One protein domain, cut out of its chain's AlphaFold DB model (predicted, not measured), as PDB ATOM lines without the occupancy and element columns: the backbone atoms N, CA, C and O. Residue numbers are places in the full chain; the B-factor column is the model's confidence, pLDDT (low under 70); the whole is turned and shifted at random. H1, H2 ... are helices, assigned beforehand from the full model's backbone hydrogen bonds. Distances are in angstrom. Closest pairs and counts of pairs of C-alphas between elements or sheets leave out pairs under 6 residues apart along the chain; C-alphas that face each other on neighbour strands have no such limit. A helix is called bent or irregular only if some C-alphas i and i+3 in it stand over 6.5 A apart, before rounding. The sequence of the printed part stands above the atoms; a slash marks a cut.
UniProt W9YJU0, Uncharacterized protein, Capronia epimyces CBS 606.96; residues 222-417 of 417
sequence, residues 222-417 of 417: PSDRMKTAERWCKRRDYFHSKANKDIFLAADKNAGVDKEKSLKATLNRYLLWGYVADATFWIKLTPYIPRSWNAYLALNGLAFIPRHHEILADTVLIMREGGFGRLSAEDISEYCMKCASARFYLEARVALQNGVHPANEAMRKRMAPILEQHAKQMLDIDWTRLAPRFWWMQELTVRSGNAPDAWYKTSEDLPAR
ATOM      1  N   PRO A 222     141.421 117.774 162.994       93.06
ATOM      2  CA  PRO A 222     141.871 117.258 164.288       93.06
ATOM      3  C   PRO A 222     141.609 118.231 165.453       93.06
ATOM      4  O   PRO A 222     141.073 117.834 166.488       93.06
ATOM      5  N   SER A 223     141.864 119.529 165.248       92.62
ATOM      6  CA  SER A 223     141.565 120.580 166.229       92.62
ATOM      7  C   SER A 223     140.072 120.703 166.545       92.62
ATOM      8  O   SER A 223     139.691 120.976 167.681       92.62
ATOM      9  N   ASP A 224     139.207 120.505 165.550       94.06
ATOM     10  CA  ASP A 224     137.756 120.617 165.705       94.06
ATOM     11  C   ASP A 224     137.201 119.426 166.496       94.06
ATOM     12  O   ASP A 224     136.292 119.588 167.314       94.06
ATOM     13  N   ARG A 225     137.803 118.241 166.331       92.75
ATOM     14  CA  ARG A 225     137.500 117.052 167.141       92.75
ATOM     15  C   ARG A 225     137.909 117.241 168.601       92.75
ATOM     16  O   ARG A 225     137.117 116.928 169.487       92.75
ATOM     17  N   MET A 226     139.081 117.830 168.860       93.44
ATOM     18  CA  MET A 226     139.501 118.185 170.224       93.44
ATOM     19  C   MET A 226     138.552 119.203 170.863       93.44
ATOM     20  O   MET A 226     138.050 118.967 171.960       93.44
ATOM     21  N   LYS A 227     138.218 120.286 170.147       94.12
ATOM     22  CA  LYS A 227     137.225 121.283 170.595       94.12
ATOM     23  C   LYS A 227     135.858 120.659 170.842       94.12
ATOM     24  O   LYS A 227     135.137 121.071 171.748       94.12
ATOM     25  N   THR A 228     135.481 119.675 170.031       92.06
ATOM     26  CA  THR A 228     134.264 118.902 170.255       92.06
ATOM     27  C   THR A 228     134.386 118.164 171.580       92.06
ATOM     28  O   THR A 228     133.622 118.481 172.479       92.06
ATOM     29  N   ALA A 229     135.381 117.304 171.790       92.19
ATOM     30  CA  ALA A 229     135.557 116.617 173.074       92.19
ATOM     31  C   ALA A 229     135.561 117.572 174.289       92.19
ATOM     32  O   ALA A 229     134.899 117.299 175.293       92.19
ATOM     33  N   GLU A 230     136.215 118.729 174.174       94.19
ATOM     34  CA  GLU A 230     136.226 119.771 175.203       94.19
ATOM     35  C   GLU A 230     134.819 120.315 175.500       94.19
ATOM     36  O   GLU A 230     134.409 120.386 176.660       94.19
ATOM     37  N   ARG A 231     134.026 120.645 174.470       92.12
ATOM     38  CA  ARG A 231     132.629 121.088 174.641       92.12
ATOM     39  C   ARG A 231     131.781 120.048 175.353       92.12
ATOM     40  O   ARG A 231     130.877 120.409 176.099       92.12
ATOM     41  N   TRP A 232     132.019 118.768 175.102       89.38
ATOM     42  CA  TRP A 232     131.273 117.708 175.770       89.38
ATOM     43  C   TRP A 232     131.656 117.597 177.248       89.38
ATOM     44  O   TRP A 232     130.762 117.514 178.089       89.38
ATOM     45  N   CYS A 233     132.949 117.698 177.573       91.56
ATOM     46  CA  CYS A 233     133.409 117.775 178.961       91.56
ATOM     47  C   CYS A 233     132.787 118.985 179.675       91.56
ATOM     48  O   CYS A 233     132.154 118.815 180.712       91.56
ATOM     49  N   LYS A 234     132.815 120.173 179.052       91.62
ATOM     50  CA  LYS A 234     132.179 121.391 179.592       91.62
ATOM     51  C   LYS A 234     130.678 121.228 179.829       91.62
ATOM     52  O   LYS A 234     130.171 121.669 180.855       91.62
ATOM     53  N   ARG A 235     129.950 120.584 178.907       89.12
ATOM     54  CA  ARG A 235     128.511 120.304 179.079       89.12
ATOM     55  C   ARG A 235     128.249 119.409 180.281       89.12
ATOM     56  O   ARG A 235     127.291 119.635 181.020       89.12
ATOM     57  N   ARG A 236     129.106 118.413 180.494       86.75
ATOM     58  CA  ARG A 236     129.031 117.569 181.679       86.75
ATOM     59  C   ARG A 236     129.399 118.322 182.958       86.75
ATOM     60  O   ARG A 236     128.707 118.146 183.954       86.75
ATOM     61  N   ASP A 237     130.443 119.142 182.956       86.19
ATOM     62  CA  ASP A 237     130.841 119.928 184.132       86.19
ATOM     63  C   ASP A 237     129.742 120.931 184.515       86.19
ATOM     64  O   ASP A 237     129.378 121.071 185.686       86.19
ATOM     65  N   TYR A 238     129.123 121.563 183.516       83.44
ATOM     66  CA  TYR A 238     127.921 122.370 183.703       83.44
ATOM     67  C   TYR A 238     126.804 121.554 184.366       83.44
ATOM     68  O   TYR A 238     126.187 122.009 185.329       83.44
ATOM     69  N   PHE A 239     126.569 120.321 183.906       77.19
ATOM     70  CA  PHE A 239     125.593 119.445 184.542       77.19
ATOM     71  C   PHE A 239     125.968 119.120 185.995       77.19
ATOM     72  O   PHE A 239     125.138 119.322 186.875       77.19
ATOM     73  N   HIS A 240     127.195 118.680 186.274       76.75
ATOM     74  CA  HIS A 240     127.628 118.356 187.637       76.75
ATOM     75  C   HIS A 240     127.599 119.559 188.589       76.75
ATOM     76  O   HIS A 240     127.344 119.377 189.775       76.75
ATOM     77  N   SER A 241     127.832 120.779 188.099       80.31
ATOM     78  CA  SER A 241     127.754 121.995 188.925       80.31
ATOM     79  C   SER A 241     126.316 122.458 189.185       80.31
ATOM     80  O   SER A 241     126.039 123.029 190.238       80.31
ATOM     81  N   LYS A 242     125.382 122.216 188.254       73.12
ATOM     82  CA  LYS A 242     123.953 122.575 188.396       73.12
ATOM     83  C   LYS A 242     123.095 121.469 189.004       73.12
ATOM     84  O   LYS A 242     121.985 121.741 189.467       73.12
ATOM     85  N   ALA A 243     123.597 120.242 188.983       67.75
ATOM     86  CA  ALA A 243     123.094 119.094 189.711       67.75
ATOM     87  C   ALA A 243     122.951 119.456 191.193       67.75
ATOM     88  O   ALA A 243     123.947 119.630 191.890       67.75
ATOM     89  N   ASN A 244     121.715 119.588 191.678       63.12
ATOM     90  CA  ASN A 244     121.486 119.879 193.086       63.12
ATOM     91  C   ASN A 244     121.887 118.638 193.897       63.12
ATOM     92  O   ASN A 244     121.151 117.645 193.901       63.12
ATOM     93  N   LYS A 245     123.079 118.668 194.511       63.38
ATOM     94  CA  LYS A 245     123.654 117.528 195.243       63.38
ATOM     95  C   LYS A 245     122.664 116.987 196.276       63.38
ATOM     96  O   LYS A 245     122.507 115.777 196.376       63.38
ATOM     97  N   ASP A 246     121.899 117.867 196.916       57.03
ATOM     98  CA  ASP A 246     120.920 117.510 197.947       57.03
ATOM     99  C   ASP A 246     119.729 116.714 197.404       57.03
ATOM    100  O   ASP A 246     119.283 115.760 198.034       57.03
ATOM    101  N   ILE A 247     119.243 117.033 196.198       59.84
ATOM    102  CA  ILE A 247     118.144 116.287 195.554       59.84
ATOM    103  C   ILE A 247     118.615 114.879 195.169       59.84
ATOM    104  O   ILE A 247     117.853 113.916 195.250       59.84
ATOM    105  N   PHE A 248     119.877 114.753 194.759       57.84
ATOM    106  CA  PHE A 248     120.461 113.475 194.371       57.84
ATOM    107  C   PHE A 248     120.815 112.595 195.564       57.84
ATOM    108  O   PHE A 248     120.492 111.410 195.538       57.84
ATOM    109  N   LEU A 249     121.362 113.181 196.626       60.41
ATOM    110  CA  LEU A 249     121.635 112.491 197.884       60.41
ATOM    111  C   LEU A 249     120.339 112.089 198.610       60.41
ATOM    112  O   LEU A 249     120.289 111.015 199.207       60.41
ATOM    113  N   ALA A 250     119.280 112.903 198.535       56.19
ATOM    114  CA  ALA A 250     117.983 112.584 199.135       56.19
ATOM    115  C   ALA A 250     117.264 111.422 198.428       56.19
ATOM    116  O   ALA A 250     116.603 110.630 199.098       56.19
ATOM    117  N   ALA A 251     117.407 111.296 197.102       57.47
ATOM    118  CA  ALA A 251     116.833 110.185 196.341       57.47
ATOM    119  C   ALA A 251     117.489 108.831 196.674       57.47
ATOM    120  O   ALA A 251     116.795 107.818 196.695       57.47
ATOM    121  N   ASP A 252     118.794 108.819 196.971       56.16
ATOM    122  CA  ASP A 252     119.537 107.586 197.277       56.16
ATOM    123  C   ASP A 252     119.409 107.149 198.745       56.16
ATOM    124  O   ASP A 252     119.438 105.953 199.036       56.16
ATOM    125  N   LYS A 253     119.270 108.091 199.689       59.41
ATOM    126  CA  LYS A 253     119.312 107.779 201.131       59.41
ATOM    127  C   LYS A 253     117.965 107.401 201.751       59.41
ATOM    128  O   LYS A 253     117.957 106.751 202.792       59.41
ATOM    129  N   ASN A 254     116.837 107.764 201.141       49.03
ATOM    130  CA  ASN A 254     115.540 107.676 201.811       49.03
ATOM    131  C   ASN A 254     114.511 106.870 201.007       49.03
ATOM    132  O   ASN A 254     113.868 107.384 200.094       49.03
ATOM    133  N   ALA A 255     114.245 105.639 201.452       51.66
ATOM    134  CA  ALA A 255     113.130 104.803 200.989       51.66
ATOM    135  C   ALA A 255     111.725 105.362 201.336       51.66
ATOM    136  O   ALA A 255     110.725 104.707 201.058       51.66
ATOM    137  N   GLY A 256     111.640 106.562 201.927       55.38
ATOM    138  CA  GLY A 256     110.397 107.262 202.276       55.38
ATOM    139  C   GLY A 256     110.276 108.671 201.684       55.38
ATOM    140  O   GLY A 256     109.410 109.430 202.109       55.38
ATOM    141  N   VAL A 257     111.148 109.062 200.746       57.91
ATOM    142  CA  VAL A 257     111.016 110.366 200.078       57.91
ATOM    143  C   VAL A 257     109.777 110.383 199.191       57.91
ATOM    144  O   VAL A 257     109.535 109.467 198.408       57.91
ATOM    145  N   ASP A 258     109.033 111.480 199.320       75.94
ATOM    146  CA  ASP A 258     107.976 111.937 198.427       75.94
ATOM    147  C   ASP A 258     108.244 111.524 196.965       75.94
ATOM    148  O   ASP A 258     109.213 111.967 196.332       75.94
ATOM    149  N   LYS A 259     107.389 110.632 196.439       73.19
ATOM    150  CA  LYS A 259     107.491 110.065 195.082       73.19
ATOM    151  C   LYS A 259     107.625 111.164 194.031       73.19
ATOM    152  O   LYS A 259     108.322 110.975 193.032       73.19
ATOM    153  N   GLU A 260     107.010 112.320 194.272       77.06
ATOM    154  CA  GLU A 260     107.072 113.468 193.379       77.06
ATOM    155  C   GLU A 260     108.494 114.037 193.272       77.06
ATOM    156  O   GLU A 260     108.985 114.303 192.170       77.06
ATOM    157  N   LYS A 261     109.202 114.166 194.401       76.12
ATOM    158  CA  LYS A 261     110.593 114.646 194.430       76.12
ATOM    159  C   LYS A 261     111.533 113.674 193.722       76.12
ATOM    160  O   LYS A 261     112.383 114.111 192.945       76.12
ATOM    161  N   SER A 262     111.349 112.371 193.933       72.94
ATOM    162  CA  SER A 262     112.140 111.325 193.265       72.94
ATOM    163  C   SER A 262     111.917 111.311 191.745       72.94
ATOM    164  O   SER A 262     112.872 111.264 190.958       72.94
ATOM    165  N   LEU A 263     110.663 111.463 191.306       75.88
ATOM    166  CA  LEU A 263     110.322 111.570 189.888       75.88
ATOM    167  C   LEU A 263     110.949 112.820 189.255       75.88
ATOM    168  O   LEU A 263     111.602 112.718 188.216       75.88
ATOM    169  N   LYS A 264     110.822 113.986 189.902       76.06
ATOM    170  CA  LYS A 264     111.446 115.244 189.451       76.06
ATOM    171  C   LYS A 264     112.968 115.123 189.348       76.06
ATOM    172  O   LYS A 264     113.552 115.581 188.367       76.06
ATOM    173  N   ALA A 265     113.617 114.480 190.319       76.00
ATOM    174  CA  ALA A 265     115.056 114.222 190.289       76.00
ATOM    175  C   ALA A 265     115.457 113.357 189.083       76.00
ATOM    176  O   ALA A 265     116.402 113.689 188.364       76.00
ATOM    177  N   THR A 266     114.707 112.283 188.830       76.50
ATOM    178  CA  THR A 266     114.937 111.361 187.708       76.50
ATOM    179  C   THR A 266     114.750 112.054 186.358       76.50
ATOM    180  O   THR A 266     115.606 111.940 185.483       76.50
ATOM    181  N   LEU A 267     113.682 112.840 186.199       78.50
ATOM    182  CA  LEU A 267     113.419 113.605 184.976       78.50
ATOM    183  C   LEU A 267     114.499 114.654 184.706       78.50
ATOM    184  O   LEU A 267     114.957 114.790 183.573       78.50
ATOM    185  N   ASN A 268     114.956 115.359 185.744       77.06
ATOM    186  CA  ASN A 268     116.057 116.309 185.609       77.06
ATOM    187  C   ASN A 268     117.345 115.609 185.159       77.06
ATOM    188  O   ASN A 268     118.000 116.084 184.236       77.06
ATOM    189  N   ARG A 269     117.690 114.457 185.752       78.44
ATOM    190  CA  ARG A 269     118.844 113.645 185.320       78.44
ATOM    191  C   ARG A 269     118.720 113.239 183.859       78.44
ATOM    192  O   ARG A 269     119.684 113.364 183.114       78.44
ATOM    193  N   TYR A 270     117.531 112.815 183.448       82.12
ATOM    194  CA  TYR A 270     117.257 112.387 182.084       82.12
ATOM    195  C   TYR A 270     117.423 113.513 181.058       82.12
ATOM    196  O   TYR A 270     118.107 113.349 180.050       82.12
ATOM    197  N   LEU A 271     116.868 114.691 181.349       82.44
ATOM    198  CA  LEU A 271     117.057 115.896 180.541       82.44
ATOM    199  C   LEU A 271     118.541 116.243 180.396       82.44
ATOM    200  O   LEU A 271     119.019 116.576 179.313       82.44
ATOM    201  N   LEU A 272     119.270 116.164 181.505       79.56
ATOM    202  CA  LEU A 272     120.673 116.545 181.563       79.56
ATOM    203  C   LEU A 272     121.561 115.523 180.850       79.56
ATOM    204  O   LEU A 272     122.469 115.918 180.121       79.56
ATOM    205  N   TRP A 273     121.241 114.234 180.949       87.00
ATOM    206  CA  TRP A 273     121.813 113.216 180.075       87.00
ATOM    207  C   TRP A 273     121.562 113.560 178.611       87.00
ATOM    208  O   TRP A 273     122.509 113.595 177.832       87.00
ATOM    209  N   GLY A 274     120.327 113.909 178.246       88.31
ATOM    210  CA  GLY A 274     119.986 114.321 176.888       88.31
ATOM    211  C   GLY A 274     120.816 115.512 176.401       88.31
ATOM    212  O   GLY A 274     121.244 115.537 175.245       88.31
ATOM    213  N   TYR A 275     121.093 116.470 177.292       88.00
ATOM    214  CA  TYR A 275     121.946 117.628 177.023       88.00
ATOM    215  C   TYR A 275     123.402 117.238 176.764       88.00
ATOM    216  O   TYR A 275     124.019 117.707 175.799       88.00
ATOM    217  N   VAL A 276     123.953 116.359 177.600       88.50
ATOM    218  CA  VAL A 276     125.330 115.871 177.464       88.50
ATOM    219  C   VAL A 276     125.466 114.983 176.223       88.50
ATOM    220  O   VAL A 276     126.367 115.221 175.424       88.50
ATOM    221  N   ALA A 277     124.533 114.054 176.001       88.69
ATOM    222  CA  ALA A 277     124.487 113.101 174.885       88.69
ATOM    223  C   ALA A 277     124.195 113.744 173.513       88.69
ATOM    224  O   ALA A 277     124.178 113.051 172.492       88.69
ATOM    225  N   ASP A 278     123.930 115.056 173.481       88.75
ATOM    226  CA  ASP A 278     123.461 115.784 172.299       88.75
ATOM    227  C   ASP A 278     122.278 115.079 171.611       88.75
ATOM    228  O   ASP A 278     122.306 114.788 170.414       88.75
ATOM    229  N   ALA A 279     121.275 114.684 172.399       87.00
ATOM    230  CA  ALA A 279     120.228 113.791 171.915       87.00
ATOM    231  C   ALA A 279     119.281 114.465 170.907       87.00
ATOM    232  O   ALA A 279     118.778 113.803 170.003       87.00
ATOM    233  N   THR A 280     119.042 115.776 171.037       85.31
ATOM    234  CA  THR A 280     118.214 116.553 170.099       85.31
ATOM    235  C   THR A 280     118.740 117.973 169.924       85.31
ATOM    236  O   THR A 280     119.515 118.463 170.730       85.31
ATOM    237  N   PHE A 281     118.304 118.685 168.883       83.12
ATOM    238  CA  PHE A 281     118.673 120.095 168.720       83.12
ATOM    239  C   PHE A 281     118.125 120.976 169.858       83.12
ATOM    240  O   PHE A 281     118.860 121.781 170.423       83.12
ATOM    241  N   TRP A 282     116.859 120.775 170.239       82.75
ATOM    242  CA  TRP A 282     116.170 121.574 171.259       82.75
ATOM    243  C   TRP A 282     116.808 121.478 172.642       82.75
ATOM    244  O   TRP A 282     116.811 122.460 173.381       82.75
ATOM    245  N   ILE A 283     117.417 120.337 172.975       84.50
ATOM    246  CA  ILE A 283     118.074 120.177 174.274       84.50
ATOM    247  C   ILE A 283     119.256 121.133 174.451       84.50
ATOM    248  O   ILE A 283     119.595 121.495 175.570       84.50
ATOM    249  N   LYS A 284     119.873 121.617 173.363       83.62
ATOM    250  CA  LYS A 284     120.977 122.587 173.447       83.62
ATOM    251  C   LYS A 284     120.547 123.905 174.077       83.62
ATOM    252  O   LYS A 284     121.395 124.618 174.607       83.62
ATOM    253  N   LEU A 285     119.249 124.201 174.036       85.88
ATOM    254  CA  LEU A 285     118.665 125.400 174.618       85.88
ATOM    255  C   LEU A 285     118.369 125.250 176.115       85.88
ATOM    256  O   LEU A 285     118.096 126.247 176.772       85.88
ATOM    257  N   THR A 286     118.477 124.044 176.683       83.50
ATOM    258  CA  THR A 286     118.213 123.770 178.105       83.50
ATOM    259  C   THR A 286     118.899 124.727 179.088       83.50
ATOM    260  O   THR A 286     118.236 125.119 180.047       83.50
ATOM    261  N   PRO A 287     120.165 125.156 178.894       84.00
ATOM    262  CA  PRO A 287     120.799 126.131 179.786       84.00
ATOM    263  C   PRO A 287     120.120 127.507 179.810       84.00
ATOM    264  O   PRO A 287     120.302 128.248 180.772       84.00
ATOM    265  N   TYR A 288     119.369 127.847 178.760       86.94
ATOM    266  CA  TYR A 288     118.713 129.143 178.570       86.94
ATOM    267  C   TYR A 288     117.211 129.104 178.886       86.94
ATOM    268  O   TYR A 288     116.574 130.148 178.982       86.94
ATOM    269  N   ILE A 289     116.634 127.911 179.037       83.38
ATOM    270  CA  ILE A 289     115.201 127.714 179.264       83.38
ATOM    271  C   ILE A 289     114.915 127.614 180.777       83.38
ATOM    272  O   ILE A 289     115.661 126.942 181.502       83.38
ATOM    273  N   PRO A 290     113.821 128.224 181.286       84.12
ATOM    274  CA  PRO A 290     113.405 128.078 182.679       84.12
ATOM    275  C   PRO A 290     113.214 126.613 183.107       84.12
ATOM    276  O   PRO A 290     112.715 125.773 182.358       84.12
ATOM    277  N   ARG A 291     113.542 126.293 184.366       74.94
ATOM    278  CA  ARG A 291     113.476 124.912 184.894       74.94
ATOM    279  C   ARG A 291     112.088 124.264 184.799       74.94
ATOM    280  O   ARG A 291     112.009 123.054 184.617       74.94
ATOM    281  N   SER A 292     111.008 125.037 184.908       78.06
ATOM    282  CA  SER A 292     109.636 124.525 184.777       78.06
ATOM    283  C   SER A 292     109.367 123.936 183.386       78.06
ATOM    284  O   SER A 292     108.730 122.892 183.268       78.06
ATOM    285  N   TRP A 293     109.930 124.540 182.338       80.19
ATOM    286  CA  TRP A 293     109.799 124.075 180.955       80.19
ATOM    287  C   TRP A 293     110.670 122.849 180.681       80.19
ATOM    288  O   TRP A 293     110.292 121.966 179.915       80.19
ATOM    289  N   ASN A 294     111.811 122.742 181.360       73.56
ATOM    290  CA  ASN A 294     112.664 121.561 181.282       73.56
ATOM    291  C   ASN A 294     111.933 120.293 181.756       73.56
ATOM    292  O   ASN A 294     112.059 119.250 181.122       73.56
ATOM    293  N   ALA A 295     111.109 120.372 182.808       70.06
ATOM    294  CA  ALA A 295     110.296 119.232 183.239       70.06
ATOM    295  C   ALA A 295     109.307 118.787 182.148       70.06
ATOM    296  O   ALA A 295     109.166 117.594 181.904       70.06
ATOM    297  N   TYR A 296     108.690 119.734 181.434       76.50
ATOM    298  CA  TYR A 296     107.812 119.441 180.298       76.50
ATOM    299  C   TYR A 296     108.567 118.781 179.133       76.50
ATOM    300  O   TYR A 296     108.098 117.790 178.575       76.50
ATOM    301  N   LEU A 297     109.764 119.270 178.792       73.25
ATOM    302  CA  LEU A 297     110.616 118.656 177.764       73.25
ATOM    303  C   LEU A 297     111.067 117.240 178.156       73.25
ATOM    304  O   LEU A 297     111.102 116.350 177.307       73.25
ATOM    305  N   ALA A 298     111.373 117.018 179.437       70.62
ATOM    306  CA  ALA A 298     111.747 115.710 179.971       70.62
ATOM    307  C   ALA A 298     110.568 114.725 179.997       70.62
ATOM    308  O   ALA A 298     110.737 113.557 179.647       70.62
ATOM    309  N   LEU A 299     109.377 115.193 180.388       67.31
ATOM    310  CA  LEU A 299     108.135 114.410 180.413       67.31
ATOM    311  C   LEU A 299     107.688 114.019 179.005       67.31
ATOM    312  O   LEU A 299     107.312 112.873 178.773       67.31
ATOM    313  N   ASN A 300     107.851 114.920 178.037       66.62
ATOM    314  CA  ASN A 300     107.696 114.620 176.615       66.62
ATOM    315  C   ASN A 300     108.916 113.894 176.031       66.62
ATOM    316  O   ASN A 300     109.162 113.970 174.825       66.62
ATOM    317  N   GLY A 301     109.663 113.160 176.868       60.47
ATOM    318  CA  GLY A 301     110.907 112.434 176.592       60.47
ATOM    319  C   GLY A 301     110.879 111.439 175.426       60.47
ATOM    320  O   GLY A 301     111.883 110.779 175.168       60.47
ATOM    321  N   LEU A 302     109.786 111.398 174.661       66.38
ATOM    322  CA  LEU A 302     109.727 110.959 173.266       66.38
ATOM    323  C   LEU A 302     110.886 111.507 172.425       66.38
ATOM    324  O   LEU A 302     111.376 110.804 171.545       66.38
ATOM    325  N   ALA A 303     111.361 112.722 172.712       75.25
ATOM    326  CA  ALA A 303     112.490 113.327 172.007       75.25
ATOM    327  C   ALA A 303     113.809 112.542 172.189       75.25
ATOM    328  O   ALA A 303     114.664 112.555 171.306       75.25
ATOM    329  N   PHE A 304     113.962 111.824 173.305       86.81
ATOM    330  CA  PHE A 304     115.163 111.054 173.641       86.81
ATOM    331  C   PHE A 304     115.082 109.583 173.238       86.81
ATOM    332  O   PHE A 304     116.116 108.944 173.046       86.81
ATOM    333  N   ILE A 305     113.869 109.047 173.062       89.62
ATOM    334  CA  ILE A 305     113.642 107.647 172.676       89.62
ATOM    335  C   ILE A 305     114.473 107.236 171.449       89.62
ATOM    336  O   ILE A 305     115.104 106.177 171.512       89.62
ATOM    337  N   PRO A 306     114.557 108.038 170.362       91.19
ATOM    338  CA  PRO A 306     115.400 107.692 169.222       91.19
ATOM    339  C   PRO A 306     116.856 107.447 169.619       91.19
ATOM    340  O   PRO A 306     117.443 106.469 169.166       91.19
ATOM    341  N   ARG A 307     117.413 108.263 170.523       92.62
ATOM    342  CA  ARG A 307     118.800 108.132 170.976       92.62
ATOM    343  C   ARG A 307     119.025 106.863 171.794       92.62
ATOM    344  O   ARG A 307     120.024 106.187 171.582       92.62
ATOM    345  N   HIS A 308     118.096 106.491 172.672       93.69
ATOM    346  CA  HIS A 308     118.186 105.210 173.383       93.69
ATOM    347  C   HIS A 308     118.109 104.022 172.432       93.69
ATOM    348  O   HIS A 308     118.879 103.078 172.574       93.69
ATOM    349  N   HIS A 309     117.216 104.072 171.441       94.44
ATOM    350  CA  HIS A 309     117.142 103.032 170.419       94.44
ATOM    351  C   HIS A 309     118.423 102.952 169.583       94.44
ATOM    352  O   HIS A 309     118.835 101.848 169.239       94.44
ATOM    353  N   GLU A 310     119.062 104.087 169.281       95.56
ATOM    354  CA  GLU A 310     120.374 104.122 168.627       95.56
ATOM    355  C   GLU A 310     121.446 103.429 169.470       95.56
ATOM    356  O   GLU A 310     122.163 102.574 168.955       95.56
ATOM    357  N   ILE A 311     121.524 103.748 170.764       96.31
ATOM    358  CA  ILE A 311     122.498 103.148 171.687       96.31
ATOM    359  C   ILE A 311     122.254 101.643 171.830       96.31
ATOM    360  O   ILE A 311     123.200 100.862 171.739       96.31
ATOM    361  N   LEU A 312     120.998 101.216 172.006       96.56
ATOM    362  CA  LEU A 312     120.629  99.798 172.084       96.56
ATOM    363  C   LEU A 312     121.032  99.044 170.819       96.56
ATOM    364  O   LEU A 312     121.699  98.016 170.902       96.56
ATOM    365  N   ALA A 313     120.635  99.565 169.657       97.19
ATOM    366  CA  ALA A 313     120.894  98.932 168.373       97.19
ATOM    367  C   ALA A 313     122.393  98.828 168.093       97.19
ATOM    368  O   ALA A 313     122.862  97.750 167.733       97.19
ATOM    369  N   ASP A 314     123.151  99.905 168.316       97.62
ATOM    370  CA  ASP A 314     124.608  99.885 168.166       97.62
ATOM    371  C   ASP A 314     125.248  98.893 169.141       97.62
ATOM    372  O   ASP A 314     126.154  98.161 168.769       97.62
ATOM    373  N   THR A 315     124.730  98.782 170.367       97.62
ATOM    374  CA  THR A 315     125.243  97.813 171.345       97.62
ATOM    375  C   THR A 315     124.994  96.373 170.922       97.62
ATOM    376  O   THR A 315     125.906  95.558 171.009       97.62
ATOM    377  N   VAL A 316     123.793  96.049 170.435       97.19
ATOM    378  CA  VAL A 316     123.492  94.713 169.896       97.19
ATOM    379  C   VAL A 316     124.441  94.379 168.748       97.19
ATOM    380  O   VAL A 316     125.010  93.292 168.728       97.19
ATOM    381  N   LEU A 317     124.666  95.326 167.836       97.00
ATOM    382  CA  LEU A 317     125.569  95.150 166.699       97.00
ATOM    383  C   LEU A 317     127.036  94.990 167.133       97.00
ATOM    384  O   LEU A 317     127.721  94.110 166.629       97.00
ATOM    385  N   ILE A 318     127.508  95.775 168.105       97.00
ATOM    386  CA  ILE A 318     128.859  95.639 168.674       97.00
ATOM    387  C   ILE A 318     129.034  94.264 169.322       97.00
ATOM    388  O   ILE A 318     130.040  93.598 169.094       97.00
ATOM    389  N   MET A 319     128.059  93.819 170.120       97.12
ATOM    390  CA  MET A 319     128.120  92.505 170.764       97.12
ATOM    391  C   MET A 319     128.096  91.370 169.735       97.12
ATOM    392  O   MET A 319     128.792  90.376 169.923       97.12
ATOM    393  N   ARG A 320     127.379  91.552 168.619       95.25
ATOM    394  CA  ARG A 320     127.368  90.620 167.485       95.25
ATOM    395  C   ARG A 320     128.724  90.511 166.781       95.25
ATOM    396  O   ARG A 320     129.140  89.424 166.405       95.25
ATOM    397  N   GLU A 321     129.432  91.625 166.639       95.50
ATOM    398  CA  GLU A 321     130.750  91.691 165.984       95.50
ATOM    399  C   GLU A 321     131.915  91.274 166.914       95.50
ATOM    400  O   GLU A 321     133.089  91.406 166.558       95.50
ATOM    401  N   GLY A 322     131.615  90.737 168.105       95.44
ATOM    402  CA  GLY A 322     132.598  90.219 169.066       95.44
ATOM    403  C   GLY A 322     132.945  91.169 170.217       95.44
ATOM    404  O   GLY A 322     133.955  90.973 170.892       95.44
ATOM    405  N   GLY A 323     132.113  92.182 170.466       96.69
ATOM    406  CA  GLY A 323     132.161  93.017 171.667       96.69
ATOM    407  C   GLY A 323     133.065  94.250 171.573       96.69
ATOM    408  O   GLY A 323     133.705  94.540 170.562       96.69
ATOM    409  N   PHE A 324     133.117  95.014 172.668       97.25
ATOM    410  CA  PHE A 324     133.805  96.313 172.715       97.25
ATOM    411  C   PHE A 324     135.331  96.208 172.598       97.25
ATOM    412  O   PHE A 324     135.962  97.159 172.143       97.25
ATOM    413  N   GLY A 325     135.933  95.069 172.957       96.56
ATOM    414  CA  GLY A 325     137.382  94.855 172.844       96.56
ATOM    415  C   GLY A 325     137.917  94.899 171.404       96.56
ATOM    416  O   GLY A 325     139.095  95.192 171.197       96.56
ATOM    417  N   ARG A 326     137.048  94.664 170.410       96.12
ATOM    418  CA  ARG A 326     137.389  94.695 168.978       96.12
ATOM    419  C   ARG A 326     137.280  96.078 168.338       96.12
ATOM    420  O   ARG A 326     137.766  96.279 167.232       96.12
ATOM    421  N   LEU A 327     136.655  97.036 169.017       96.38
ATOM    422  CA  LEU A 327     136.505  98.392 168.497       96.38
ATOM    423  C   LEU A 327     137.830  99.156 168.572       96.38
ATOM    424  O   LEU A 327     138.638  98.921 169.474       96.38
ATOM    425  N   SER A 328     138.036 100.112 167.659       96.44
ATOM    426  CA  SER A 328     139.162 101.050 167.751       96.44
ATOM    427  C   SER A 328     138.945 102.078 168.870       96.44
ATOM    428  O   SER A 328     137.837 102.246 169.389       96.44
ATOM    429  N   ALA A 329     140.001 102.802 169.251       96.81
ATOM    430  CA  ALA A 329     139.916 103.826 170.294       96.81
ATOM    431  C   ALA A 329     138.917 104.945 169.945       96.81
ATOM    432  O   ALA A 329     138.197 105.433 170.819       96.81
ATOM    433  N   GLU A 330     138.844 105.333 168.672       95.38
ATOM    434  CA  GLU A 330     137.893 106.318 168.152       95.38
ATOM    435  C   GLU A 330     136.459 105.824 168.262       95.38
ATOM    436  O   GLU A 330     135.603 106.575 168.719       95.38
ATOM    437  N   ASP A 331     136.209 104.568 167.898       96.38
ATOM    438  CA  ASP A 331     134.877 103.973 167.958       96.38
ATOM    439  C   ASP A 331     134.372 103.870 169.402       96.38
ATOM    440  O   ASP A 331     133.220 104.215 169.675       96.38
ATOM    441  N   ILE A 332     135.240 103.468 170.340       97.06
ATOM    442  CA  ILE A 332     134.913 103.472 171.774       97.06
ATOM    443  C   ILE A 332     134.634 104.891 172.261       97.06
ATOM    444  O   ILE A 332     133.625 105.122 172.927       97.06
ATOM    445  N   SER A 333     135.509 105.846 171.936       95.94
ATOM    446  CA  SER A 333     135.332 107.242 172.334       95.94
ATOM    447  C   SER A 333     134.018 107.813 171.806       95.94
ATOM    448  O   SER A 333     133.311 108.506 172.535       95.94
ATOM    449  N   GLU A 334     133.661 107.511 170.563       94.56
ATOM    450  CA  GLU A 334     132.435 108.006 169.957       94.56
ATOM    451  C   GLU A 334     131.184 107.361 170.552       94.56
ATOM    452  O   GLU A 334     130.218 108.067 170.848       94.56
ATOM    453  N   TYR A 335     131.212 106.049 170.797       96.44
ATOM    454  CA  TYR A 335     130.142 105.363 171.520       96.44
ATOM    455  C   TYR A 335     129.947 105.976 172.915       96.44
ATOM    456  O   TYR A 335     128.826 106.319 173.290       96.44
ATOM    457  N   CYS A 336     131.042 106.199 173.654       95.69
ATOM    458  CA  CYS A 336     131.013 106.835 174.971       95.69
ATOM    459  C   CYS A 336     130.402 108.237 174.931       95.69
ATOM    460  O   CYS A 336     129.640 108.604 175.824       95.69
ATOM    461  N   MET A 337     130.729 109.027 173.904       92.62
ATOM    462  CA  MET A 337     130.128 110.346 173.717       92.62
ATOM    463  C   MET A 337     128.626 110.226 173.453       92.62
ATOM    464  O   MET A 337     127.844 110.860 174.156       92.62
ATOM    465  N   LYS A 338     128.199 109.370 172.514       92.12
ATOM    466  CA  LYS A 338     126.774 109.174 172.186       92.12
ATOM    467  C   LYS A 338     125.933 108.783 173.393       92.12
ATOM    468  O   LYS A 338     124.795 109.228 173.510       92.12
ATOM    469  N   CYS A 339     126.491 107.956 174.268       92.75
ATOM    470  CA  CYS A 339     125.789 107.433 175.429       92.75
ATOM    471  C   CYS A 339     126.002 108.261 176.711       92.75
ATOM    472  O   CYS A 339     125.428 107.953 177.757       92.75
ATOM    473  N   ALA A 340     126.777 109.345 176.606       92.12
ATOM    474  CA  ALA A 340     127.176 110.222 177.698       92.12
ATOM    475  C   ALA A 340     127.810 109.484 178.889       92.12
ATOM    476  O   ALA A 340     127.436 109.697 180.045       92.12
ATOM    477  N   SER A 341     128.800 108.639 178.597       92.50
ATOM    478  CA  SER A 341     129.527 107.851 179.594       92.50
ATOM    479  C   SER A 341     130.203 108.725 180.655       92.50
ATOM    480  O   SER A 341     131.111 109.520 180.381       92.50
ATOM    481  N   ALA A 342     129.795 108.531 181.910       87.31
ATOM    482  CA  ALA A 342     130.335 109.248 183.056       87.31
ATOM    483  C   ALA A 342     131.779 108.830 183.384       87.31
ATOM    484  O   ALA A 342     132.537 109.596 183.980       87.31
ATOM    485  N   ARG A 343     132.233 107.644 182.990       90.56
ATOM    486  CA  ARG A 343     133.657 107.315 183.154       90.56
ATOM    487  C   ARG A 343     134.508 107.915 182.049       90.56
ATOM    488  O   ARG A 343     135.546 108.509 182.338       90.56
ATOM    489  N   PHE A 344     134.018 107.873 180.814       93.69
ATOM    490  CA  PHE A 344     134.744 108.409 179.672       93.69
ATOM    491  C   PHE A 344     135.093 109.891 179.827       93.69
ATOM    492  O   PHE A 344     136.246 110.238 179.600       93.69
ATOM    493  N   TYR A 345     134.174 110.779 180.239       92.25
ATOM    494  CA  TYR A 345     134.567 112.201 180.282       92.25
ATOM    495  C   TYR A 345     135.593 112.536 181.370       92.25
ATOM    496  O   TYR A 345     136.296 113.530 181.225       92.25
ATOM    497  N   LEU A 346     135.711 111.731 182.435       90.06
ATOM    498  CA  LEU A 346     136.777 111.932 183.424       90.06
ATOM    499  C   LEU A 346     138.139 111.667 182.776       90.06
ATOM    500  O   LEU A 346     139.045 112.490 182.873       90.06
ATOM    501  N   GLU A 347     138.241 110.561 182.040       92.75
ATOM    502  CA  GLU A 347     139.427 110.207 181.257       92.75
ATOM    503  C   GLU A 347     139.699 111.224 180.145       92.75
ATOM    504  O   GLU A 347     140.835 111.651 179.945       92.75
ATOM    505  N   ALA A 348     138.648 111.658 179.446       94.62
ATOM    506  CA  ALA A 348     138.767 112.628 178.371       94.62
ATOM    507  C   ALA A 348     139.268 113.981 178.884       94.62
ATOM    508  O   ALA A 348     140.095 114.603 178.226       94.62
ATOM    509  N   ARG A 349     138.828 114.415 180.070       93.56
ATOM    510  CA  ARG A 349     139.306 115.649 180.702       93.56
ATOM    511  C   ARG A 349     140.801 115.586 180.999       93.56
ATOM    512  O   ARG A 349     141.510 116.523 180.656       93.56
ATOM    513  N   VAL A 350     141.272 114.483 181.581       93.69
ATOM    514  CA  VAL A 350     142.703 114.280 181.862       93.69
ATOM    515  C   VAL A 350     143.512 114.272 180.563       93.69
ATOM    516  O   VAL A 350     144.539 114.937 180.472       93.69
ATOM    517  N   ALA A 351     143.030 113.583 179.523       94.75
ATOM    518  CA  ALA A 351     143.695 113.576 178.221       94.75
ATOM    519  C   ALA A 351     143.789 114.987 177.613       94.75
ATOM    520  O   ALA A 351     144.864 115.394 177.176       94.75
ATOM    521  N   LEU A 352     142.694 115.752 177.650       94.62
ATOM    522  CA  LEU A 352     142.643 117.119 177.129       94.62
ATOM    523  C   LEU A 352     143.553 118.081 177.907       94.62
ATOM    524  O   LEU A 352     144.190 118.922 177.282       94.62
ATOM    525  N   GLN A 353     143.656 117.941 179.233       94.69
ATOM    526  CA  GLN A 353     144.592 118.719 180.061       94.69
ATOM    527  C   GLN A 353     146.052 118.479 179.663       94.69
ATOM    528  O   GLN A 353     146.855 119.405 179.690       94.69
ATOM    529  N   ASN A 354     146.368 117.265 179.211       95.06
ATOM    530  CA  ASN A 354     147.693 116.899 178.717       95.06
ATOM    531  C   ASN A 354     147.895 117.214 177.222       95.06
ATOM    532  O   ASN A 354     148.897 116.804 176.642       95.06
ATOM    533  N   GLY A 355     146.941 117.881 176.561       93.31
ATOM    534  CA  GLY A 355     147.008 118.174 175.125       93.31
ATOM    535  C   GLY A 355     146.853 116.945 174.219       93.31
ATOM    536  O   GLY A 355     147.135 117.024 173.025       93.31
ATOM    537  N   VAL A 356     146.393 115.810 174.754       94.31
ATOM    538  CA  VAL A 356     146.240 114.547 174.022       94.31
ATOM    539  C   VAL A 356     144.780 114.332 173.629       94.31
ATOM    540  O   VAL A 356     143.846 114.627 174.378       94.31
ATOM    541  N   HIS A 357     144.556 113.769 172.441       93.88
ATOM    542  CA  HIS A 357     143.215 113.388 172.013       93.88
ATOM    543  C   HIS A 357     142.651 112.262 172.917       93.88
ATOM    544  O   HIS A 357     143.342 111.273 173.183       93.88
ATOM    545  N   PRO A 358     141.389 112.356 173.382       95.00
ATOM    546  CA  PRO A 358     140.825 111.396 174.338       95.00
ATOM    547  C   PRO A 358     140.589 110.000 173.745       95.00
ATOM    548  O   PRO A 358     140.574 109.010 174.472       95.00
ATOM    549  N   ALA A 359     140.427 109.902 172.425       95.81
ATOM    550  CA  ALA A 359     140.420 108.622 171.727       95.81
ATOM    551  C   ALA A 359     141.852 108.105 171.555       95.81
ATOM    552  O   ALA A 359     142.476 108.349 170.528       95.81
ATOM    553  N   ASN A 360     142.376 107.433 172.576       95.94
ATOM    554  CA  ASN A 360     143.678 106.775 172.536       95.94
ATOM    555  C   ASN A 360     143.590 105.339 173.073       95.94
ATOM    556  O   ASN A 360     142.612 104.946 173.714       95.94
ATOM    557  N   GLU A 361     144.625 104.550 172.807       96.38
ATOM    558  CA  GLU A 361     144.654 103.125 173.139       96.38
ATOM    559  C   GLU A 361     144.562 102.855 174.650       96.38
ATOM    560  O   GLU A 361     143.924 101.899 175.088       96.38
ATOM    561  N   ALA A 362     145.136 103.735 175.472       95.25
ATOM    562  CA  ALA A 362     145.067 103.614 176.924       95.25
ATOM    563  C   ALA A 362     143.629 103.795 177.442       95.25
ATOM    564  O   ALA A 362     143.166 103.009 178.270       95.25
ATOM    565  N   MET A 363     142.902 104.792 176.925       95.75
ATOM    566  CA  MET A 363     141.472 104.975 177.188       95.75
ATOM    567  C   MET A 363     140.683 103.744 176.729       95.75
ATOM    568  O   MET A 363     139.852 103.241 177.485       95.75
ATOM    569  N   ARG A 364     140.984 103.217 175.533       96.88
ATOM    570  CA  ARG A 364     140.284 102.073 174.927       96.88
ATOM    571  C   ARG A 364     140.347 100.854 175.839       96.88
ATOM    572  O   ARG A 364     139.306 100.302 176.189       96.88
ATOM    573  N   LYS A 365     141.555 100.504 176.295       96.69
ATOM    574  CA  LYS A 365     141.808  99.387 177.220       96.69
ATOM    575  C   LYS A 365     141.042  99.521 178.538       96.69
ATOM    576  O   LYS A 365     140.569  98.520 179.062       96.69
ATOM    577  N   ARG A 366     140.883 100.744 179.061       95.38
ATOM    578  CA  ARG A 366     140.117 100.997 180.297       95.38
ATOM    579  C   ARG A 366     138.606 100.941 180.078       95.38
ATOM    580  O   ARG A 366     137.891 100.374 180.901       95.38
ATOM    581  N   MET A 367     138.116 101.532 178.991       96.25
ATOM    582  CA  MET A 367     136.682 101.684 178.748       96.25
ATOM    583  C   MET A 367     136.027 100.429 178.169       96.25
ATOM    584  O   MET A 367     134.896 100.133 178.544       96.25
ATOM    585  N   ALA A 368     136.712  99.665 177.314       97.38
ATOM    586  CA  ALA A 368     136.157  98.461 176.689       97.38
ATOM    587  C   ALA A 368     135.496  97.478 177.684       97.38
ATOM    588  O   ALA A 368     134.311  97.191 177.501       97.38
ATOM    589  N   PRO A 369     136.162  97.014 178.766       97.19
ATOM    590  CA  PRO A 369     135.546  96.066 179.702       97.19
ATOM    591  C   PRO A 369     134.354  96.666 180.466       97.19
ATOM    592  O   PRO A 369     133.375  95.974 180.742       97.19
ATOM    593  N   ILE A 370     134.403  97.967 180.773       95.50
ATOM    594  CA  ILE A 370     133.325  98.699 181.456       95.50
ATOM    595  C   ILE A 370     132.075  98.734 180.569       95.50
ATOM    596  O   ILE A 370     130.972  98.447 181.040       95.50
ATOM    597  N   LEU A 371     132.254  99.078 179.291       96.56
ATOM    598  CA  LEU A 371     131.174  99.136 178.309       96.56
ATOM    599  C   LEU A 371     130.621  97.749 177.994       96.56
ATOM    600  O   LEU A 371     129.412  97.595 177.883       96.56
ATOM    601  N   GLU A 372     131.473  96.731 177.912       97.00
ATOM    602  CA  GLU A 372     131.027  95.362 177.671       97.00
ATOM    603  C   GLU A 372     130.193  94.824 178.839       97.00
ATOM    604  O   GLU A 372     129.135  94.229 178.633       97.00
ATOM    605  N   GLN A 373     130.605  95.085 180.081       95.75
ATOM    606  CA  GLN A 373     129.805  94.730 181.251       95.75
ATOM    607  C   GLN A 373     128.482  95.516 181.294       95.75
ATOM    608  O   GLN A 373     127.445  94.948 181.639       95.75
ATOM    609  N   HIS A 374     128.492  96.799 180.918       94.88
ATOM    610  CA  HIS A 374     127.271  97.595 180.773       94.88
ATOM    611  C   HIS A 374     126.337  97.009 179.700       94.88
ATOM    612  O   HIS A 374     125.144  96.841 179.944       94.88
ATOM    613  N   ALA A 375     126.881  96.628 178.545       96.38
ATOM    614  CA  ALA A 375     126.146  96.000 177.455       96.38
ATOM    615  C   ALA A 375     125.528  94.665 177.875       96.38
ATOM    616  O   ALA A 375     124.345  94.449 177.637       96.38
ATOM    617  N   LYS A 376     126.277  93.803 178.574       95.81
ATOM    618  CA  LYS A 376     125.752  92.538 179.115       95.81
ATOM    619  C   LYS A 376     124.541  92.775 180.019       95.81
ATOM    620  O   LYS A 376     123.528  92.117 179.842       95.81
ATOM    621  N   GLN A 377     124.600  93.762 180.915       94.50
ATOM    622  CA  GLN A 377     123.452  94.120 181.763       94.50
ATOM    623  C   GLN A 377     122.270  94.667 180.961       94.50
ATOM    624  O   GLN A 377     121.119  94.374 181.271       94.50
ATOM    625  N   MET A 378     122.543  95.459 179.926       94.88
ATOM    626  CA  MET A 378     121.507  95.984 179.046       94.88
ATOM    627  C   MET A 378     120.805  94.877 178.268       94.88
ATOM    628  O   MET A 378     119.589  94.940 178.121       94.88
ATOM    629  N   LEU A 379     121.535  93.856 177.826       95.94
ATOM    630  CA  LEU A 379     121.000  92.750 177.037       95.94
ATOM    631  C   LEU A 379     120.417  91.606 177.881       95.94
ATOM    632  O   LEU A 379     119.634  90.829 177.339       95.94
ATOM    633  N   ASP A 380     120.738  91.526 179.178       94.44
ATOM    634  CA  ASP A 380     120.230  90.537 180.146       94.44
ATOM    635  C   ASP A 380     118.773  90.819 180.559       94.44
ATOM    636  O   ASP A 380     118.452  91.182 181.695       94.44
ATOM    637  N   ILE A 381     117.872  90.690 179.587       95.19
ATOM    638  CA  ILE A 381     116.428  90.791 179.772       95.19
ATOM    639  C   ILE A 381     115.686  89.922 178.760       95.19
ATOM    640  O   ILE A 381     116.176  89.658 177.662       95.19
ATOM    641  N   ASP A 382     114.478  89.488 179.115       95.88
ATOM    642  CA  ASP A 382     113.621  88.751 178.194       95.88
ATOM    643  C   ASP A 382     112.970  89.685 177.155       95.88
ATOM    644  O   ASP A 382     111.842  90.169 177.307       95.88
ATOM    645  N   TRP A 383     113.702  89.934 176.069       95.94
ATOM    646  CA  TRP A 383     113.245  90.737 174.931       95.94
ATOM    647  C   TRP A 383     112.032  90.145 174.213       95.94
ATOM    648  O   TRP A 383     111.292  90.887 173.569       95.94
ATOM    649  N   THR A 384     111.789  88.837 174.338       96.25
ATOM    650  CA  THR A 384     110.645  88.181 173.684       96.25
ATOM    651  C   THR A 384     109.326  88.557 174.353       96.25
ATOM    652  O   THR A 384     108.263  88.428 173.750       96.25
ATOM    653  N   ARG A 385     109.373  89.076 175.583       97.38
ATOM    654  CA  ARG A 385     108.199  89.513 176.348       97.38
ATOM    655  C   ARG A 385     108.063  91.030 176.434       97.38
ATOM    656  O   ARG A 385     107.007  91.520 176.825       97.38
ATOM    657  N   LEU A 386     109.099  91.781 176.055       96.12
ATOM    658  CA  LEU A 386     109.102  93.241 176.104       96.12
ATOM    659  C   LEU A 386     108.740  93.851 174.746       96.12
ATOM    660  O   LEU A 386     109.462  93.691 173.760       96.12
ATOM    661  N   ALA A 387     107.659  94.633 174.706       95.25
ATOM    662  CA  ALA A 387     107.223  95.284 173.475       95.25
ATOM    663  C   ALA A 387     108.280  96.268 172.925       95.25
ATOM    664  O   ALA A 387     108.800  97.079 173.695       95.25
ATOM    665  N   PRO A 388     108.519  96.319 171.594       93.62
ATOM    666  CA  PRO A 388     109.536  97.192 170.996       93.62
ATOM    667  C   PRO A 388     109.441  98.676 171.356       93.62
ATOM    668  O   PRO A 388     110.451  99.364 171.464       93.62
ATOM    669  N   ARG A 389     108.227  99.185 171.601       92.75
ATOM    670  CA  ARG A 389     108.008 100.579 172.026       92.75
ATOM    671  C   ARG A 389     108.586 100.914 173.409       92.75
ATOM    672  O   ARG A 389     108.674 102.092 173.743       92.75
ATOM    673  N   PHE A 390     108.935  99.907 174.208       94.75
ATOM    674  CA  PHE A 390     109.483 100.052 175.558       94.75
ATOM    675  C   PHE A 390     110.964  99.671 175.652       94.75
ATOM    676  O   PHE A 390     111.544  99.780 176.726       94.75
ATOM    677  N   TRP A 391     111.605  99.268 174.551       94.25
ATOM    678  CA  TRP A 391     113.012  98.856 174.559       94.25
ATOM    679  C   TRP A 391     113.962  99.944 175.068       94.25
ATOM    680  O   TRP A 391     114.896  99.646 175.807       94.25
ATOM    681  N   TRP A 392     113.687 101.216 174.768       93.00
ATOM    682  CA  TRP A 392     114.452 102.344 175.308       93.00
ATOM    683  C   TRP A 392     114.497 102.388 176.845       93.00
ATOM    684  O   TRP A 392     115.475 102.879 177.406       93.00
ATOM    685  N   MET A 393     113.478 101.862 177.542       92.75
ATOM    686  CA  MET A 393     113.442 101.862 179.009       92.75
ATOM    687  C   MET A 393     114.528 100.973 179.611       92.75
ATOM    688  O   MET A 393     114.938 101.213 180.745       92.75
ATOM    689  N   GLN A 394     115.007  99.966 178.875       94.44
ATOM    690  CA  GLN A 394     116.059  99.083 179.362       94.44
ATOM    691  C   GLN A 394     117.391  99.825 179.501       94.44
ATOM    692  O   GLN A 394     118.042  99.727 180.537       94.44
ATOM    693  N   GLU A 395     117.754 100.637 178.508       92.44
ATOM    694  CA  GLU A 395     118.948 101.489 178.572       92.44
ATOM    695  C   GLU A 395     118.870 102.449 179.759       92.44
ATOM    696  O   GLU A 395     119.766 102.481 180.607       92.44
ATOM    697  N   LEU A 396     117.730 103.138 179.881       89.00
ATOM    698  CA  LEU A 396     117.468 104.070 180.970       89.00
ATOM    699  C   LEU A 396     117.567 103.387 182.341       89.00
ATOM    700  O   LEU A 396     118.144 103.950 183.275       89.00
ATOM    701  N   THR A 397     117.024 102.174 182.465       89.88
ATOM    702  CA  THR A 397     117.039 101.400 183.714       89.88
ATOM    703  C   THR A 397     118.454 100.992 184.089       89.88
ATOM    704  O   THR A 397     118.851 101.161 185.240       89.88
ATOM    705  N   VAL A 398     119.248 100.511 183.131       91.19
ATOM    706  CA  VAL A 398     120.640 100.115 183.387       91.19
ATOM    707  C   VAL A 398     121.501 101.325 183.753       91.19
ATOM    708  O   VAL A 398     122.290 101.247 184.699       91.19
ATOM    709  N   ARG A 399     121.312 102.473 183.089       87.50
ATOM    710  CA  ARG A 399     122.028 103.722 183.414       87.50
ATOM    711  C   ARG A 399     121.638 104.336 184.749       87.50
ATOM    712  O   ARG A 399     122.501 104.892 185.428       87.50
ATOM    713  N   SER A 400     120.366 104.225 185.116       83.62
ATOM    714  CA  SER A 400     119.853 104.643 186.424       83.62
ATOM    715  C   SER A 400     120.113 103.598 187.513       83.62
ATOM    716  O   SER A 400     119.797 103.820 188.676       83.62
ATOM    717  N   GLY A 401     120.640 102.434 187.147       84.88
ATOM    718  CA  GLY A 401     121.003 101.384 188.076       84.88
ATOM    719  C   GLY A 401     122.444 101.528 188.547       84.88
ATOM    720  O   GLY A 401     122.998 102.613 188.685       84.88
ATOM    721  N   ASN A 402     123.080 100.382 188.758       79.06
ATOM    722  CA  ASN A 402     124.453 100.303 189.251       79.06
ATOM    723  C   ASN A 402     125.425  99.766 188.198       79.06
ATOM    724  O   ASN A 402     126.418  99.099 188.530       79.06
ATOM    725  N   ALA A 403     125.117 100.005 186.924       84.00
ATOM    726  CA  ALA A 403     126.009  99.631 185.851       84.00
ATOM    727  C   ALA A 403     127.400 100.261 186.053       84.00
ATOM    728  O   ALA A 403     127.540 101.300 186.707       84.00
ATOM    729  N   PRO A 404     128.461  99.644 185.514       84.69
ATOM    730  CA  PRO A 404     129.823 100.173 185.617       84.69
ATOM    731  C   PRO A 404     129.950 101.628 185.159       84.69
ATOM    732  O   PRO A 404     130.738 102.372 185.734       84.69
ATOM    733  N   ASP A 405     129.129 102.012 184.183       83.81
ATOM    734  CA  ASP A 405     129.019 103.353 183.607       83.81
ATOM    735  C   ASP A 405     127.663 104.028 183.914       83.81
ATOM    736  O   ASP A 405     127.139 104.813 183.126       83.81
ATOM    737  N   ALA A 406     127.041 103.681 185.045       83.81
ATOM    738  CA  ALA A 406     125.824 104.345 185.507       83.81
ATOM    739  C   ALA A 406     126.064 105.832 185.799       83.81
ATOM    740  O   ALA A 406     127.171 106.237 186.164       83.81
ATOM    741  N   TRP A 407     125.004 106.639 185.707       75.75
ATOM    742  CA  TRP A 407     125.085 108.090 185.919       75.75
ATOM    743  C   TRP A 407     125.541 108.490 187.324       75.75
ATOM    744  O   TRP A 407     126.065 109.588 187.498       75.75
ATOM    745  N   TYR A 408     125.346 107.618 188.315       66.38
ATOM    746  CA  TYR A 408     125.567 107.936 189.728       66.38
ATOM    747  C   TYR A 408     126.952 107.617 190.250       66.38
ATOM    748  O   TYR A 408     127.259 108.021 191.364       66.38
ATOM    749  N   LYS A 409     127.797 106.931 189.477       67.44
ATOM    750  CA  LYS A 409     129.163 106.679 189.934       67.44
ATOM    751  C   LYS A 409     129.950 107.977 189.868       67.44
ATOM    752  O   LYS A 409     130.369 108.414 188.792       67.44
ATOM    753  N   THR A 410     130.092 108.608 191.026       58.44
ATOM    754  CA  THR A 410     130.913 109.801 191.192       58.44
ATOM    755  C   THR A 410     132.390 109.421 191.097       58.44
ATOM    756  O   THR A 410     132.753 108.245 191.139       58.44
ATOM    757  N   SER A 411     133.264 110.417 190.941       55.97
ATOM    758  CA  SER A 411     134.711 110.191 191.011       55.97
ATOM    759  C   SER A 411     135.162 109.635 192.364       55.97
ATOM    760  O   SER A 411     136.213 109.013 192.418       55.97
ATOM    761  N   GLU A 412     134.375 109.841 193.424       59.59
ATOM    762  CA  GLU A 412     134.648 109.344 194.779       59.59
ATOM    763  C   GLU A 412     134.373 107.836 194.908       59.59
ATOM    764  O   GLU A 412     135.021 107.160 195.697       59.59
ATOM    765  N   ASP A 413     133.483 107.280 194.075       57.62
ATOM    766  CA  ASP A 413     133.200 105.836 194.017       57.62
ATOM    767  C   ASP A 413     134.210 105.060 193.155       57.62
ATOM    768  O   ASP A 413     134.063 103.852 192.914       57.62
ATOM    769  N   LEU A 414     135.200 105.755 192.594       56.56
ATOM    770  CA  LEU A 414     136.289 105.125 191.870       56.56
ATOM    771  C   LEU A 414     137.368 104.744 192.885       56.56
ATOM    772  O   LEU A 414     137.730 105.584 193.704       56.56
ATOM    773  N   PRO A 415     137.890 103.502 192.846       51.47
ATOM    774  CA  PRO A 415     139.019 103.143 193.692       51.47
ATOM    775  C   PRO A 415     140.126 104.178 193.479       51.47
ATOM    776  O   PRO A 415     140.474 104.468 192.328       51.47
ATOM    777  N   ALA A 416     140.596 104.774 194.582       56.06
ATOM    778  CA  ALA A 416     141.717 105.701 194.566       56.06
ATOM    779  C   ALA A 416     142.865 105.036 193.798       56.06
ATOM    780  O   ALA A 416     143.174 103.868 194.040       56.06
ATOM    781  N   ARG A 417     143.379 105.748 192.793       51.22
ATOM    782  CA  ARG A 417     144.476 105.261 191.960       51.22
ATOM    783  C   ARG A 417     145.788 105.312 192.708       51.22
ATOM    784  O   ARG A 417     145.996 106.333 193.399       51.22
TER     785      ARG A 417
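AT A GLANCE: This is residues 222 to 417 of the 417 residues of an uncharacterized protein of Capronia epimyces CBS 606.96 (UniProt W9YJU0). Two groups of crossed helices make one rounded body: H1, H2, H4 and H5 gather round H3, and H6, H7, H8 and H10 gather round H9. H1, the longest helix, runs along one side of the body and joins the groups where it crosses H8. The printed part has 196 residues with ten named helices, H1 to H10 in order along the chain, and no named strand; its class is all helix. The whole is compact, with a radius of gyration of the C-alphas of 16.7 A and spans of 45 by 42 by 36 A.

HOW THE PARTS SIT: H1, residues 222 to 242, touches H3, residues 259 to 276, through residues 232 to 239 and 272 to 276 alone, at a shallow tilt of 15 degrees, opposite ways; the closest C-alphas, of Arg 235 and Val 276, are 5.7 A apart. H2, residues 245 to 253, touches residues 261 to 265 of H3 alone, closest at the C-alphas of Ala 251 and Ser 262, 5.7 A. H4, residues 282 to 288, touches residues 271 to 275 of H3 alone, closest at C-alphas Tyr 275 and Ile 283, 5.4 A. H5, residues 291 to 299, is about perpendicular to H3 at 86 degrees and touches its residues 264 to 271 alone, closest at C-alphas Leu 271 and Ala 298, 5.3 A. H1 touches H8, residues 342 to 353, at a steep tilt of 55 degrees, with C-alphas Cys 233 and Tyr 345 closest, 5.8 A. H8 and H9, residues 361 to 379, form a helical hairpin, touching through residues 343 to 347 and 363 to 367 alone, closest at C-alphas Glu 347 and Met 363, 6.9 A. H7, residues 329 to 338, touches residues 361 to 368 of H9 alone, closest at C-alphas Ala 329 and Arg 364, 5.0 A. Residues 312 to 319 alone of H6, residues 305 to 320, touch residues 375 to 379 of H9, closest at C-alphas Thr 315 and Ala 375, 6.4 A. H10, residues 392 to 399, touches residues 374 to 378 of H9 alone, closest at C-alphas Met 378 and Val 398, 6.1 A. Every O i to N i+4 pair is within hydrogen-bond range in H1, H2, H3, H6, H7 and H10, against 4 of 5 in H5, 7 of 8 in H8, 13 of 15 in H9 and 0 of 3 in H4, where 3 of 4 O i to N i+3 pairs are.

IN THESE COORDINATES: H1 begins at C-alpha 222 (141.871, 117.258, 164.288) and is 30.5 A long; H3 is 25.7 A, H6 22.5 A and H9 26.1 A. H4 is irregular, with C-alphas 284 and 287 7.3 A apart; H9, kinked by 32 degrees near residue 368, is only just irregular, with C-alphas 366 and 369 6.8 A apart. H10 ends at C-alpha 399 (122.028, 103.722, 183.414).

THE WHOLE: The C-alphas of Pro 222 and Gly 256, the two farthest apart, are 50.3 A apart. The printed part has no cut; the link from H9 to H10 is long. Confidence is under 70 at residues 243 to 257, 299 to 302 and 408 to 417.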